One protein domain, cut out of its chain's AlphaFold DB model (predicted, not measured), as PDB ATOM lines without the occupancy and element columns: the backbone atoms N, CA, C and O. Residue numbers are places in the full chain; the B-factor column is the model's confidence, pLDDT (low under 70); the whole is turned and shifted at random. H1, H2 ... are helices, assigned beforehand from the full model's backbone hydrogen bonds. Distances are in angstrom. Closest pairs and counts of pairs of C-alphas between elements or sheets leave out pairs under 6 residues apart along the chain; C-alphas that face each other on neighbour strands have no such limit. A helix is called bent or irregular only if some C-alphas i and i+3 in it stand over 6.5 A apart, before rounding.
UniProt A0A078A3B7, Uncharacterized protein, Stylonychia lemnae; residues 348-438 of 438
ATOM      1  N   CYS A 348     -40.357 -37.925 -48.546       95.00
ATOM      2  CA  CYS A 348     -41.484 -37.254 -49.185       95.00
ATOM      3  C   CYS A 348     -42.359 -38.235 -49.963       95.00
ATOM      4  O   CYS A 348     -41.877 -39.248 -50.467       95.00
ATOM      5  N   HIS A 349     -43.645 -37.931 -50.121       96.62
ATOM      6  CA  HIS A 349     -44.476 -38.676 -51.059       96.62
ATOM      7  C   HIS A 349     -43.972 -38.475 -52.503       96.62
ATOM      8  O   HIS A 349     -43.465 -37.406 -52.850       96.62
ATOM      9  N   THR A 350     -44.119 -39.477 -53.376       96.31
ATOM     10  CA  THR A 350     -43.548 -39.444 -54.740       96.31
ATOM     11  C   THR A 350     -44.092 -38.311 -55.608       96.31
ATOM     12  O   THR A 350     -43.394 -37.816 -56.493       96.31
ATOM     13  N   LEU A 351     -45.314 -37.852 -55.327       96.06
ATOM     14  CA  LEU A 351     -45.933 -36.686 -55.973       96.06
ATOM     15  C   LEU A 351     -45.236 -35.360 -55.646       96.06
ATOM     16  O   LEU A 351     -45.308 -34.423 -56.434       96.06
ATOM     17  N   ASP A 352     -44.527 -35.296 -54.521       95.81
ATOM     18  CA  ASP A 352     -43.823 -34.108 -54.039       95.81
ATOM     19  C   ASP A 352     -42.329 -34.109 -54.379       95.81
ATOM     20  O   ASP A 352     -41.602 -33.173 -54.042       95.81
ATOM     21  N   ARG A 353     -41.846 -35.144 -55.073       94.25
ATOM     22  CA  ARG A 353     -40.425 -35.357 -55.388       94.25
ATOM     23  C   ARG A 353     -39.731 -34.151 -56.018       94.25
ATOM     24  O   ARG A 353     -38.574 -33.877 -55.720       94.25
ATOM     25  N   TYR A 354     -40.426 -33.448 -56.905       93.38
ATOM     26  CA  TYR A 354     -39.869 -32.302 -57.628       93.38
ATOM     27  C   TYR A 354     -40.244 -30.950 -56.994       93.38
ATOM     28  O   TYR A 354     -39.823 -29.907 -57.488       93.38
ATOM     29  N   SER A 355     -41.014 -30.948 -55.899       94.38
ATOM     30  CA  SER A 355     -41.431 -29.738 -55.186       94.38
ATOM     31  C   SER A 355     -40.429 -29.398 -54.087       94.38
ATOM     32  O   SER A 355     -40.452 -29.995 -53.016       94.38
ATOM     33  N   MET A 356     -39.559 -28.409 -54.317       94.75
ATOM     34  CA  MET A 356     -38.561 -28.003 -53.311       94.75
ATOM     35  C   MET A 356     -39.195 -27.487 -52.014       94.75
ATOM     36  O   MET A 356     -38.610 -27.664 -50.947       94.75
ATOM     37  N   ILE A 357     -40.404 -26.916 -52.082       92.69
ATOM     38  CA  ILE A 357     -41.188 -26.551 -50.894       92.69
ATOM     39  C   ILE A 357     -41.511 -27.810 -50.087       92.69
ATOM     40  O   ILE A 357     -41.225 -27.872 -48.894       92.69
ATOM     41  N   ALA A 358     -42.050 -28.840 -50.744       93.81
ATOM     42  CA  ALA A 358     -42.373 -30.084 -50.068       93.81
ATOM     43  C   ALA A 358     -41.114 -30.774 -49.535       93.81
ATOM     44  O   ALA A 358     -41.095 -31.132 -48.364       93.81
ATOM     45  N   GLN A 359     -40.037 -30.870 -50.327       94.94
ATOM     46  CA  GLN A 359     -38.765 -31.471 -49.897       94.94
ATOM     47  C   GLN A 359     -38.220 -30.856 -48.600       94.94
ATOM     48  O   GLN A 359     -37.678 -31.566 -47.749       94.94
ATOM     49  N   ASN A 360     -38.417 -29.549 -48.412       93.00
ATOM     50  CA  ASN A 360     -38.076 -28.857 -47.174       93.00
ATOM     51  C   ASN A 360     -38.938 -29.325 -45.983       93.00
ATOM     52  O   ASN A 360     -38.450 -29.576 -44.876       93.00
ATOM     53  N   ASP A 361     -40.238 -29.492 -46.214       90.62
ATOM     54  CA  ASP A 361     -41.195 -29.886 -45.185       90.62
ATOM     55  C   ASP A 361     -41.066 -31.353 -44.771       90.62
ATOM     56  O   ASP A 361     -41.034 -31.635 -43.571       90.62
ATOM     57  N   CYS A 362     -41.003 -32.281 -45.729       88.06
ATOM     58  CA  CYS A 362     -41.037 -33.717 -45.440       88.06
ATOM     59  C   CYS A 362     -39.672 -34.337 -45.120       88.06
ATOM     60  O   CYS A 362     -39.656 -35.347 -44.410       88.06
ATOM     61  N   GLY A 363     -38.550 -33.738 -45.546       80.56
ATOM     62  CA  GLY A 363     -37.230 -34.355 -45.374       80.56
ATOM     63  C   GLY A 363     -36.103 -33.433 -44.909       80.56
ATOM     64  O   GLY A 363     -35.472 -33.740 -43.901       80.56
ATOM     65  N   ALA A 364     -35.849 -32.305 -45.585       84.56
ATOM     66  CA  ALA A 364     -34.636 -31.518 -45.317       84.56
ATOM     67  C   ALA A 364     -34.594 -30.896 -43.911       84.56
ATOM     68  O   ALA A 364     -33.516 -30.708 -43.348       84.56
ATOM     69  N   GLY A 365     -35.768 -30.642 -43.320       74.56
ATOM     70  CA  GLY A 365     -35.893 -30.170 -41.946       74.56
ATOM     71  C   GLY A 365     -35.870 -28.645 -41.819       74.56
ATOM     72  O   GLY A 365     -35.947 -27.913 -42.794       74.56
ATOM     73  N   GLY A 366     -35.862 -28.151 -40.577       68.75
ATOM     74  CA  GLY A 366     -35.718 -26.713 -40.311       68.75
ATOM     75  C   GLY A 366     -34.286 -26.228 -40.560       68.75
ATOM     76  O   GLY A 366     -33.371 -27.036 -40.667       68.75
ATOM     77  N   LYS A 367     -34.086 -24.905 -40.624       70.81
ATOM     78  CA  LYS A 367     -32.780 -24.285 -40.915       70.81
ATOM     79  C   LYS A 367     -31.634 -24.871 -40.071       70.81
ATOM     80  O   LYS A 367     -31.663 -24.765 -38.845       70.81
ATOM     81  N   GLY A 368     -30.599 -25.369 -40.755       74.62
ATOM     82  CA  GLY A 368     -29.338 -25.842 -40.174       74.62
ATOM     83  C   GLY A 368     -29.072 -27.335 -40.406       74.62
ATOM     84  O   GLY A 368     -29.970 -28.160 -40.283       74.62
ATOM     85  N   GLY A 369     -27.818 -27.681 -40.712       88.69
ATOM     86  CA  GLY A 369     -27.362 -29.056 -40.942       88.69
ATOM     87  C   GLY A 369     -27.124 -29.386 -42.417       88.69
ATOM     88  O   GLY A 369     -27.646 -28.720 -43.312       88.69
ATOM     89  N   ASP A 370     -26.348 -30.445 -42.657       91.50
ATOM     90  CA  ASP A 370     -25.839 -30.790 -43.990       91.50
ATOM     91  C   ASP A 370     -26.958 -31.003 -45.022       91.50
ATOM     92  O   ASP A 370     -26.828 -30.582 -46.170       91.50
ATOM     93  N   LEU A 371     -28.083 -31.614 -44.625       92.81
ATOM     94  CA  LEU A 371     -29.201 -31.872 -45.536       92.81
ATOM     95  C   LEU A 371     -29.959 -30.591 -45.921       92.81
ATOM     96  O   LEU A 371     -30.336 -30.441 -47.083       92.81
ATOM     97  N   TYR A 372     -30.133 -29.644 -44.991       94.12
ATOM     98  CA  TYR A 372     -30.714 -28.334 -45.302       94.12
ATOM     99  C   TYR A 372     -29.800 -27.537 -46.246       94.12
ATOM    100  O   TYR A 372     -30.288 -26.889 -47.171       94.12
ATOM    101  N   ASP A 373     -28.479 -27.628 -46.078       94.12
ATOM    102  CA  ASP A 373     -27.530 -26.982 -46.991       94.12
ATOM    103  C   ASP A 373     -27.602 -27.589 -48.402       94.12
ATOM    104  O   ASP A 373     -27.609 -26.853 -49.391       94.12
ATOM    105  N   GLN A 374     -27.738 -28.917 -48.525       95.00
ATOM    106  CA  GLN A 374     -27.979 -29.555 -49.828       95.00
ATOM    107  C   GLN A 374     -29.328 -29.152 -50.427       95.00
ATOM    108  O   GLN A 374     -29.397 -28.880 -51.626       95.00
ATOM    109  N   TRP A 375     -30.385 -29.056 -49.615       96.00
ATOM    110  CA  TRP A 375     -31.686 -28.549 -50.055       96.00
ATOM    111  C   TRP A 375     -31.595 -27.110 -50.577       96.00
ATOM    112  O   TRP A 375     -32.136 -26.801 -51.641       96.00
ATOM    113  N   ALA A 376     -30.880 -26.236 -49.867       96.12
ATOM    114  CA  ALA A 376     -30.685 -24.850 -50.265       96.12
ATOM    115  C   ALA A 376     -29.943 -24.752 -51.606       96.12
ATOM    116  O   ALA A 376     -30.396 -24.038 -52.500       96.12
ATOM    117  N   ILE A 377     -28.863 -25.524 -51.780       96.75
ATOM    118  CA  ILE A 377     -28.121 -25.596 -53.047       96.75
ATOM    119  C   ILE A 377     -29.015 -26.150 -54.164       96.75
ATOM    120  O   ILE A 377     -29.044 -25.585 -55.257       96.75
ATOM    121  N   ALA A 378     -29.770 -27.226 -53.917       96.75
ATOM    122  CA  ALA A 378     -30.681 -27.812 -54.902       96.75
ATOM    123  C   ALA A 378     -31.769 -26.814 -55.335       96.75
ATOM    124  O   ALA A 378     -32.050 -26.684 -56.523       96.75
ATOM    125  N   THR A 379     -32.328 -26.062 -54.387       96.88
ATOM    126  CA  THR A 379     -33.348 -25.036 -54.642       96.88
ATOM    127  C   THR A 379     -32.780 -23.872 -55.452       96.88
ATOM    128  O   THR A 379     -33.359 -23.483 -56.464       96.88
ATOM    129  N   GLU A 380     -31.627 -23.329 -55.053       97.25
ATOM    130  CA  GLU A 380     -30.973 -22.223 -55.762       97.25
ATOM    131  C   GLU A 380     -30.532 -22.629 -57.172       97.25
ATOM    132  O   GLU A 380     -30.725 -21.878 -58.125       97.25
ATOM    133  N   THR A 381     -29.976 -23.829 -57.336       97.12
ATOM    134  CA  THR A 381     -29.549 -24.324 -58.652       97.12
ATOM    135  C   THR A 381     -30.732 -24.662 -59.558       97.12
ATOM    136  O   THR A 381     -30.668 -24.342 -60.742       97.12
ATOM    137  N   LEU A 382     -31.833 -25.209 -59.023       96.88
ATOM    138  CA  LEU A 382     -33.080 -25.391 -59.773       96.88
ATOM    139  C   LEU A 382     -33.643 -24.047 -60.243       96.88
ATOM    140  O   LEU A 382     -33.944 -23.886 -61.422       96.88
ATOM    141  N   PHE A 383     -33.738 -23.068 -59.342       97.12
ATOM    142  CA  PHE A 383     -34.168 -21.712 -59.677       97.12
ATOM    143  C   PHE A 383     -33.278 -21.098 -60.768       97.12
ATOM    144  O   PHE A 383     -33.783 -20.549 -61.749       97.12
ATOM    145  N   ASN A 384     -31.957 -21.255 -60.641       96.69
ATOM    146  CA  ASN A 384     -31.003 -20.749 -61.619       96.69
ATOM    147  C   ASN A 384     -31.121 -21.436 -62.979       96.69
ATOM    148  O   ASN A 384     -30.943 -20.767 -63.989       96.69
ATOM    149  N   LEU A 385     -31.409 -22.739 -63.021       95.38
ATOM    150  CA  LEU A 385     -31.650 -23.478 -64.260       95.38
ATOM    151  C   LEU A 385     -32.937 -23.008 -64.944       95.38
ATOM    152  O   LEU A 385     -32.914 -22.697 -66.132       95.38
ATOM    153  N   THR A 386     -34.037 -22.908 -64.194       94.12
ATOM    154  CA  THR A 386     -35.356 -22.528 -64.725       94.12
ATOM    155  C   THR A 386     -35.376 -21.096 -65.253       94.12
ATOM    156  O   THR A 386     -35.949 -20.824 -66.307       94.12
ATOM    157  N   TYR A 387     -34.736 -20.166 -64.540       94.88
ATOM    158  CA  TYR A 387     -34.772 -18.739 -64.872       94.88
ATOM    159  C   TYR A 387     -33.460 -18.203 -65.435       94.88
ATOM    160  O   TYR A 387     -33.281 -16.985 -65.490       94.88
ATOM    161  N   TRP A 388     -32.569 -19.094 -65.881       95.75
ATOM    162  CA  TRP A 388     -31.213 -18.775 -66.318       95.75
ATOM    163  C   TRP A 388     -31.116 -17.487 -67.147       95.75
ATOM    164  O   TRP A 388     -30.483 -16.542 -66.676       95.75
ATOM    165  N   PRO A 389     -31.768 -17.336 -68.314       94.31
ATOM    166  CA  PRO A 389     -31.569 -16.150 -69.152       94.31
ATOM    167  C   PRO A 389     -32.015 -14.831 -68.498       94.31
ATOM    168  O   PRO A 389     -31.609 -13.749 -68.925       94.31
ATOM    169  N   PHE A 390     -32.815 -14.905 -67.437       94.19
ATOM    170  CA  PHE A 390     -33.488 -13.765 -66.832       94.19
ATOM    171  C   PHE A 390     -32.795 -13.231 -65.577       94.19
ATOM    172  O   PHE A 390     -33.066 -12.098 -65.203       94.19
ATOM    173  N   ILE A 391     -31.894 -13.998 -64.953       95.31
ATOM    174  CA  ILE A 391     -31.287 -13.672 -63.645       95.31
ATOM    175  C   ILE A 391     -29.796 -13.313 -63.723       95.31
ATOM    176  O   ILE A 391     -29.061 -13.407 -62.743       95.31
ATOM    177  N   GLN A 392     -29.319 -12.896 -64.894       94.81
ATOM    178  CA  GLN A 392     -27.883 -12.707 -65.141       94.81
ATOM    179  C   GLN A 392     -27.283 -11.438 -64.504       94.81
ATOM    180  O   GLN A 392     -26.104 -11.144 -64.696       94.81
ATOM    181  N   SER A 393     -28.076 -10.630 -63.791       94.06
ATOM    182  CA  SER A 393     -27.587  -9.477 -63.023       94.06
ATOM    183  C   SER A 393     -28.064  -9.576 -61.591       94.06
ATOM    184  O   SER A 393     -29.133 -10.116 -61.324       94.06
ATOM    185  N   ASN A 394     -27.311  -8.977 -60.666       94.06
ATOM    186  CA  ASN A 394     -27.698  -8.953 -59.258       94.06
ATOM    187  C   ASN A 394     -29.103  -8.356 -59.054       94.06
ATOM    188  O   ASN A 394     -29.890  -8.884 -58.276       94.06
ATOM    189  N   GLN A 395     -29.428  -7.295 -59.806       93.19
ATOM    190  CA  GLN A 395     -30.765  -6.711 -59.806       93.19
ATOM    191  C   GLN A 395     -31.795  -7.763 -60.224       93.19
ATOM    192  O   GLN A 395     -32.572  -8.191 -59.386       93.19
ATOM    193  N   THR A 396     -31.758  -8.240 -61.472       94.00
ATOM    194  CA  THR A 396     -32.773  -9.174 -61.994       94.00
ATOM    195  C   THR A 396     -32.907 -10.450 -61.158       94.00
ATOM    196  O   THR A 396     -34.027 -10.868 -60.874       94.00
ATOM    197  N   ASN A 397     -31.794 -11.009 -60.674       95.25
ATOM    198  CA  ASN A 397     -31.785 -12.151 -59.764       95.25
ATOM    199  C   ASN A 397     -32.538 -11.856 -58.458       95.25
ATOM    200  O   ASN A 397     -33.473 -12.573 -58.115       95.25
ATOM    201  N   THR A 398     -32.190 -10.765 -57.766       93.88
ATOM    202  CA  THR A 398     -32.838 -10.374 -56.501       93.88
ATOM    203  C   THR A 398     -34.347 -10.214 -56.671       93.88
ATOM    204  O   THR A 398     -35.119 -10.650 -55.825       93.88
ATOM    205  N   CYS A 399     -34.784  -9.618 -57.778       92.88
ATOM    206  CA  CYS A 399     -36.205  -9.377 -58.027       92.88
ATOM    207  C   CYS A 399     -36.966 -10.675 -58.255       92.88
ATOM    208  O   CYS A 399     -38.013 -10.906 -57.659       92.88
ATOM    209  N   MET A 400     -36.400 -11.550 -59.083       94.31
ATOM    210  CA  MET A 400     -36.971 -12.857 -59.379       94.31
ATOM    211  C   MET A 400     -37.051 -13.729 -58.120       94.31
ATOM    212  O   MET A 400     -38.064 -14.388 -57.897       94.31
ATOM    213  N   GLN A 401     -36.037 -13.668 -57.250       95.00
ATOM    214  CA  GLN A 401     -36.050 -14.363 -55.961       95.00
ATOM    215  C   GLN A 401     -37.126 -13.858 -54.991       95.00
ATOM    216  O   GLN A 401     -37.496 -14.560 -54.061       95.00
ATOM    217  N   GLN A 402     -37.658 -12.651 -55.167       92.19
ATOM    218  CA  GLN A 402     -38.710 -12.150 -54.279       92.19
ATOM    219  C   GLN A 402     -40.107 -12.631 -54.678       92.19
ATOM    220  O   GLN A 402     -40.997 -12.676 -53.823       92.19
ATOM    221  N   VAL A 403     -40.315 -12.968 -55.957       93.69
ATOM    222  CA  VAL A 403     -41.656 -13.217 -56.508       93.69
ATOM    223  C   VAL A 403     -41.916 -14.659 -56.948       93.69
ATOM    224  O   VAL A 403     -43.072 -15.082 -56.946       93.69
ATOM    225  N   MET A 404     -40.879 -15.416 -57.312       94.75
ATOM    226  CA  MET A 404     -41.032 -16.779 -57.833       94.75
ATOM    227  C   MET A 404     -41.118 -17.816 -56.713       94.75
ATOM    228  O   MET A 404     -40.250 -17.851 -55.838       94.75
ATOM    229  N   THR A 405     -42.092 -18.728 -56.795       92.62
ATOM    230  CA  THR A 405     -42.294 -19.807 -55.800       92.62
ATOM    231  C   THR A 405     -41.093 -20.729 -55.653       92.62
ATOM    232  O   THR A 405     -40.809 -21.203 -54.558       92.62
ATOM    233  N   LEU A 406     -40.368 -20.970 -56.749       93.44
ATOM    234  CA  LEU A 406     -39.189 -21.837 -56.771       93.44
ATOM    235  C   LEU A 406     -37.965 -21.222 -56.079       93.44
ATOM    236  O   LEU A 406     -36.970 -21.913 -55.875       93.44
ATOM    237  N   SER A 407     -37.992 -19.927 -55.761       95.69
ATOM    238  CA  SER A 407     -36.843 -19.267 -55.156       95.69
ATOM    239  C   SER A 407     -36.693 -19.644 -53.684       95.69
ATOM    240  O   SER A 407     -37.657 -19.653 -52.919       95.69
ATOM    241  N   ARG A 408     -35.453 -19.864 -53.241       94.94
ATOM    242  CA  ARG A 408     -35.171 -20.142 -51.827       94.94
ATOM    243  C   ARG A 408     -35.723 -19.055 -50.905       94.94
ATOM    244  O   ARG A 408     -36.238 -19.373 -49.841       94.94
ATOM    245  N   GLN A 409     -35.637 -17.785 -51.304       93.25
ATOM    246  CA  GLN A 409     -36.137 -16.675 -50.498       93.25
ATOM    247  C   GLN A 409     -37.656 -16.754 -50.288       93.25
ATOM    248  O   GLN A 409     -38.106 -16.539 -49.162       93.25
ATOM    249  N   SER A 410     -38.442 -17.078 -51.322       91.19
ATOM    250  CA  SER A 410     -39.887 -17.283 -51.164       91.19
ATOM    251  C   SER A 410     -40.195 -18.473 -50.248       91.19
ATOM    252  O   SER A 410     -41.006 -18.327 -49.336       91.19
ATOM    253  N   ILE A 411     -39.488 -19.598 -50.405       92.00
ATOM    254  CA  ILE A 411     -39.706 -20.796 -49.572       92.00
ATOM    255  C   ILE A 411     -39.286 -20.569 -48.108       92.00
ATOM    256  O   ILE A 411     -39.990 -20.941 -47.175       92.00
ATOM    257  N   ASP A 412     -38.153 -19.915 -47.858       90.88
ATOM    258  CA  ASP A 412     -37.716 -19.596 -46.493       90.88
ATOM    259  C   ASP A 412     -38.683 -18.623 -45.800       90.88
ATOM    260  O   ASP A 412     -38.879 -18.688 -44.580       90.88
ATOM    261  N   LYS A 413     -39.272 -17.695 -46.566       88.81
ATOM    262  CA  LYS A 413     -40.248 -16.730 -46.057       88.81
ATOM    263  C   LYS A 413     -41.522 -17.428 -45.595       88.81
ATOM    264  O   LYS A 413     -42.021 -17.076 -44.523       88.81
ATOM    265  N   SER A 414     -42.006 -18.423 -46.347       84.00
ATOM    266  CA  SER A 414     -43.192 -19.187 -45.950       84.00
ATOM    267  C   SER A 414     -42.977 -19.909 -44.615       84.00
ATOM    268  O   SER A 414     -43.808 -19.825 -43.711       84.00
ATOM    269  N   GLN A 415     -41.793 -20.485 -44.406       81.00
ATOM    270  CA  GLN A 415     -41.470 -21.197 -43.168       81.00
ATOM    271  C   GLN A 415     -41.197 -20.297 -41.956       81.00
ATOM    272  O   GLN A 415     -41.602 -20.620 -40.835       81.00
ATOM    273  N   ALA A 416     -40.511 -19.163 -42.139       81.44
ATOM    274  CA  ALA A 416     -40.201 -18.248 -41.035       81.44
ATOM    275  C   ALA A 416     -41.473 -17.722 -40.348       81.44
ATOM    276  O   ALA A 416     -41.501 -17.517 -39.130       81.44
ATOM    277  N   TYR A 417     -42.541 -17.549 -41.126       76.12
ATOM    278  CA  TYR A 417     -43.835 -17.128 -40.619       76.12
ATOM    279  C   TYR A 417     -44.445 -18.152 -39.645       76.12
ATOM    280  O   TYR A 417     -44.848 -17.767 -38.543       76.12
ATOM    281  N   ILE A 418     -44.408 -19.446 -39.986       70.38
ATOM    282  CA  ILE A 418     -44.921 -20.544 -39.145       70.38
ATOM    283  C   ILE A 418     -44.223 -20.553 -37.774       70.38
ATOM    284  O   ILE A 418     -44.870 -20.610 -36.726       70.38
ATOM    285  N   ILE A 419     -42.895 -20.392 -37.756       72.25
ATOM    286  CA  ILE A 419     -42.119 -20.350 -36.506       72.25
ATOM    287  C   ILE A 419     -42.523 -19.136 -35.658       72.25
ATOM    288  O   ILE A 419     -42.723 -19.266 -34.447       72.25
ATOM    289  N   SER A 420     -42.698 -17.964 -36.275       74.69
ATOM    290  CA  SER A 420     -43.055 -16.739 -35.550       74.69
ATOM    291  C   SER A 420     -44.412 -16.831 -34.836       74.69
ATOM    292  O   SER A 420     -44.532 -16.372 -33.698       74.69
ATOM    293  N   LEU A 421     -45.404 -17.489 -35.451       72.06
ATOM    294  CA  LEU A 421     -46.724 -17.712 -34.855       72.06
ATOM    295  C   LEU A 421     -46.652 -18.634 -33.631       72.06
ATOM    296  O   LEU A 421     -47.285 -18.362 -32.604       72.06
ATOM    297  N   SER A 422     -45.836 -19.690 -33.712       73.56
ATOM    298  CA  SER A 422     -45.646 -20.626 -32.599       73.56
ATOM    299  C   SER A 422     -45.010 -19.946 -31.378       73.56
ATOM    300  O   SER A 422     -45.473 -20.128 -30.249       73.56
ATOM    301  N   LEU A 423     -44.020 -19.073 -31.604       79.44
ATOM    302  CA  LEU A 423     -43.333 -18.340 -30.541       79.44
ATOM    303  C   LEU A 423     -44.246 -17.291 -29.888       79.44
ATOM    304  O   LEU A 423     -44.254 -17.158 -28.666       79.44
ATOM    305  N   GLN A 424     -45.045 -16.569 -30.681       82.44
ATOM    306  CA  GLN A 424     -46.010 -15.593 -30.159       82.44
ATOM    307  C   GLN A 424     -47.074 -16.258 -29.280       82.44
ATOM    308  O   GLN A 424     -47.403 -15.737 -28.213       82.44
ATOM    309  N   SER A 425     -47.561 -17.430 -29.690       80.12
ATOM    310  CA  SER A 425     -48.539 -18.211 -28.926       80.12
ATOM    311  C   SER A 425     -47.954 -18.689 -27.595       80.12
ATOM    312  O   SER A 425     -48.577 -18.521 -26.547       80.12
ATOM    313  N   PHE A 426     -46.719 -19.200 -27.611       87.69
ATOM    314  CA  PHE A 426     -46.009 -19.600 -26.394       87.69
ATOM    315  C   PHE A 426     -45.788 -18.423 -25.434       87.69
ATOM    316  O   PHE A 426     -46.056 -18.542 -24.239       87.69
ATOM    317  N   MET A 427     -45.358 -17.265 -25.949       90.19
ATOM    318  CA  MET A 427     -45.149 -16.065 -25.135       90.19
ATOM    319  C   MET A 427     -46.454 -15.546 -24.525       90.19
ATOM    320  O   MET A 427     -46.446 -15.137 -23.367       90.19
ATOM    321  N   MET A 428     -47.580 -15.603 -25.247       89.50
ATOM    322  CA  MET A 428     -48.883 -15.257 -24.671       89.50
ATOM    323  C   MET A 428     -49.266 -16.198 -23.528       89.50
ATOM    324  O   MET A 428     -49.616 -15.712 -22.458       89.50
ATOM    325  N   VAL A 429     -49.132 -17.518 -23.708       91.50
ATOM    326  CA  VAL A 429     -49.412 -18.497 -22.641       91.50
ATOM    327  C   VAL A 429     -48.516 -18.256 -21.425       91.50
ATOM    328  O   VAL A 429     -49.006 -18.251 -20.298       91.50
ATOM    329  N   LEU A 430     -47.224 -17.995 -21.637       93.50
ATOM    330  CA  LEU A 430     -46.282 -17.694 -20.561       93.50
ATOM    331  C   LEU A 430     -46.672 -16.416 -19.804       93.50
ATOM    332  O   LEU A 430     -46.684 -16.415 -18.576       93.50
ATOM    333  N   VAL A 431     -47.033 -15.346 -20.518       95.19
ATOM    334  CA  VAL A 431     -47.497 -14.090 -19.909       95.19
ATOM    335  C   VAL A 431     -48.795 -14.307 -19.130       95.19
ATOM    336  O   VAL A 431     -48.912 -13.814 -18.013       95.19
ATOM    337  N   THR A 432     -49.748 -15.078 -19.658       94.12
ATOM    338  CA  THR A 432     -50.985 -15.412 -18.937       94.12
ATOM    339  C   THR A 432     -50.702 -16.223 -17.672       94.12
ATOM    340  O   THR A 432     -51.267 -15.921 -16.627       94.12
ATOM    341  N   LEU A 433     -49.794 -17.204 -17.725       94.19
ATOM    342  CA  LEU A 433     -49.390 -17.981 -16.548       94.19
ATOM    343  C   LEU A 433     -48.699 -17.113 -15.492       94.19
ATOM    344  O   LEU A 433     -48.982 -17.270 -14.307       94.19
ATOM    345  N   LEU A 434     -47.838 -16.181 -15.910       95.25
ATOM    346  CA  LEU A 434     -47.203 -15.227 -15.001       95.25
ATOM    347  C   LEU A 434     -48.237 -14.298 -14.356       95.25
ATOM    348  O   LEU A 434     -48.181 -14.086 -13.153       95.25
ATOM    349  N   LEU A 435     -49.214 -13.800 -15.117       94.06
ATOM    350  CA  LEU A 435     -50.286 -12.948 -14.592       94.06
ATOM    351  C   LEU A 435     -51.237 -13.671 -13.628       94.06
ATOM    352  O   LEU A 435     -51.853 -13.007 -12.812       94.06
ATOM    353  N   ILE A 436     -51.367 -14.999 -13.704       95.56
ATOM    354  CA  ILE A 436     -52.170 -15.792 -12.751       95.56
ATOM    355  C   ILE A 436     -51.433 -15.987 -11.411       95.56
ATOM    356  O   ILE A 436     -52.063 -16.279 -10.396       95.56
ATOM    357  N   GLN A 437     -50.103 -15.862 -11.394       90.25
ATOM    358  CA  GLN A 437     -49.287 -16.029 -10.185       90.25
ATOM    359  C   GLN A 437     -49.156 -14.750  -9.343       90.25
ATOM    360  O   GLN A 437     -48.694 -14.836  -8.203       90.25
ATOM    361  N   TYR A 438     -49.554 -13.599  -9.890       85.38
ATOM    362  CA  TYR A 438     -49.641 -12.310  -9.196       85.38
ATOM    363  C   TYR A 438     -51.093 -11.987  -8.858       85.38
ATOM    364  O   TYR A 438     -51.310 -11.407  -7.769       85.38
TER     365      TYR A 438
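Overview. This is residues 348 to 438 of the 438 residues of an uncharacterized protein of Stylonychia lemnae (UniProt A0A078A3B7). Picture a small helical head with one long arm: H1 and H2 make a helical hairpin, H3 and the first turns of H4 complete the head, and the rest of H4 leaves it as a nearly straight helix. Residues 420 to 438, of which 420 to 437 belong to H4, stick out from the head: without them the body spans 33 by 26 by 21 A. The printed part has 91 residues with four named helices, H1, H2, H3 and H4 in that order, and no named strand; its class is all helix. The whole is loose, with a radius of gyration of the C-alphas of 17.8 A, and elongated, spanning 63 by 34 by 23 A.

Arrangement. Begin with H1, residues 356 to 364, and H2, residues 370 to 386: they touch and form a hairpin, opposite ways at a shallow tilt of 15 degrees, their closest C-alphas being those of Ala 364 and Tyr 372, 5.1 A apart. Go on to H3, residues 394 to 403, which is near H2, with 6 pairs of C-alphas within 10 A, and apart from H1. Then take H4, residues 408 to 437, which touches H3 only at the corner by their link, with residues 408 to 410 alone, at a steep tilt of 56 degrees; look there at the closest C-alphas, those of Gln 401 and Gln 409, 5.9 A apart. H2, with residues 376 to 380 alone, only just touches H4 at residue 408, with 3 pairs of C-alphas within 8 A; the closest are those of Thr 379 and Arg 408, 5.9 A apart. H1 and H4 are close but not clearly touching, the closest C-alphas being those of Ile 357 and Ile 411, 6.1 A apart. In H2 every O i to N i+4 pair is within hydrogen-bond range; in H1 4 of 5 are, in H3 5 of 6 and in H4 25 of 26.

Along the chain. Find C-alpha 356 at (-38.561, -28.003, -53.311), where H1 begins. H1 is irregular, but only just: C-alphas 361 and 364 are 6.8 A apart. From C-alpha 370 at (-25.839, -30.790, -43.990), H2 runs 24.3 A to Thr 386. H3 runs 14.9 A from Asn 394 to Val 403. H4 runs 44.2 A from Arg 408 to C-alpha 437 at (-49.287, -16.029, -10.185).

Size, cuts and confidence. The two C-alphas farthest apart, those of Pro 389 and Tyr 438, are 62.7 A apart. Without residues 420 to 438, the body spans 33 by 26 by 21 A. The printed part has no cut and ends at the chain's last residue. The links from H1 to H2 and from H3 to H4 are tight, and that from H2 to H3 is short. The mean pLDDT of the printed part is 90.4, and residue 366 is under 70.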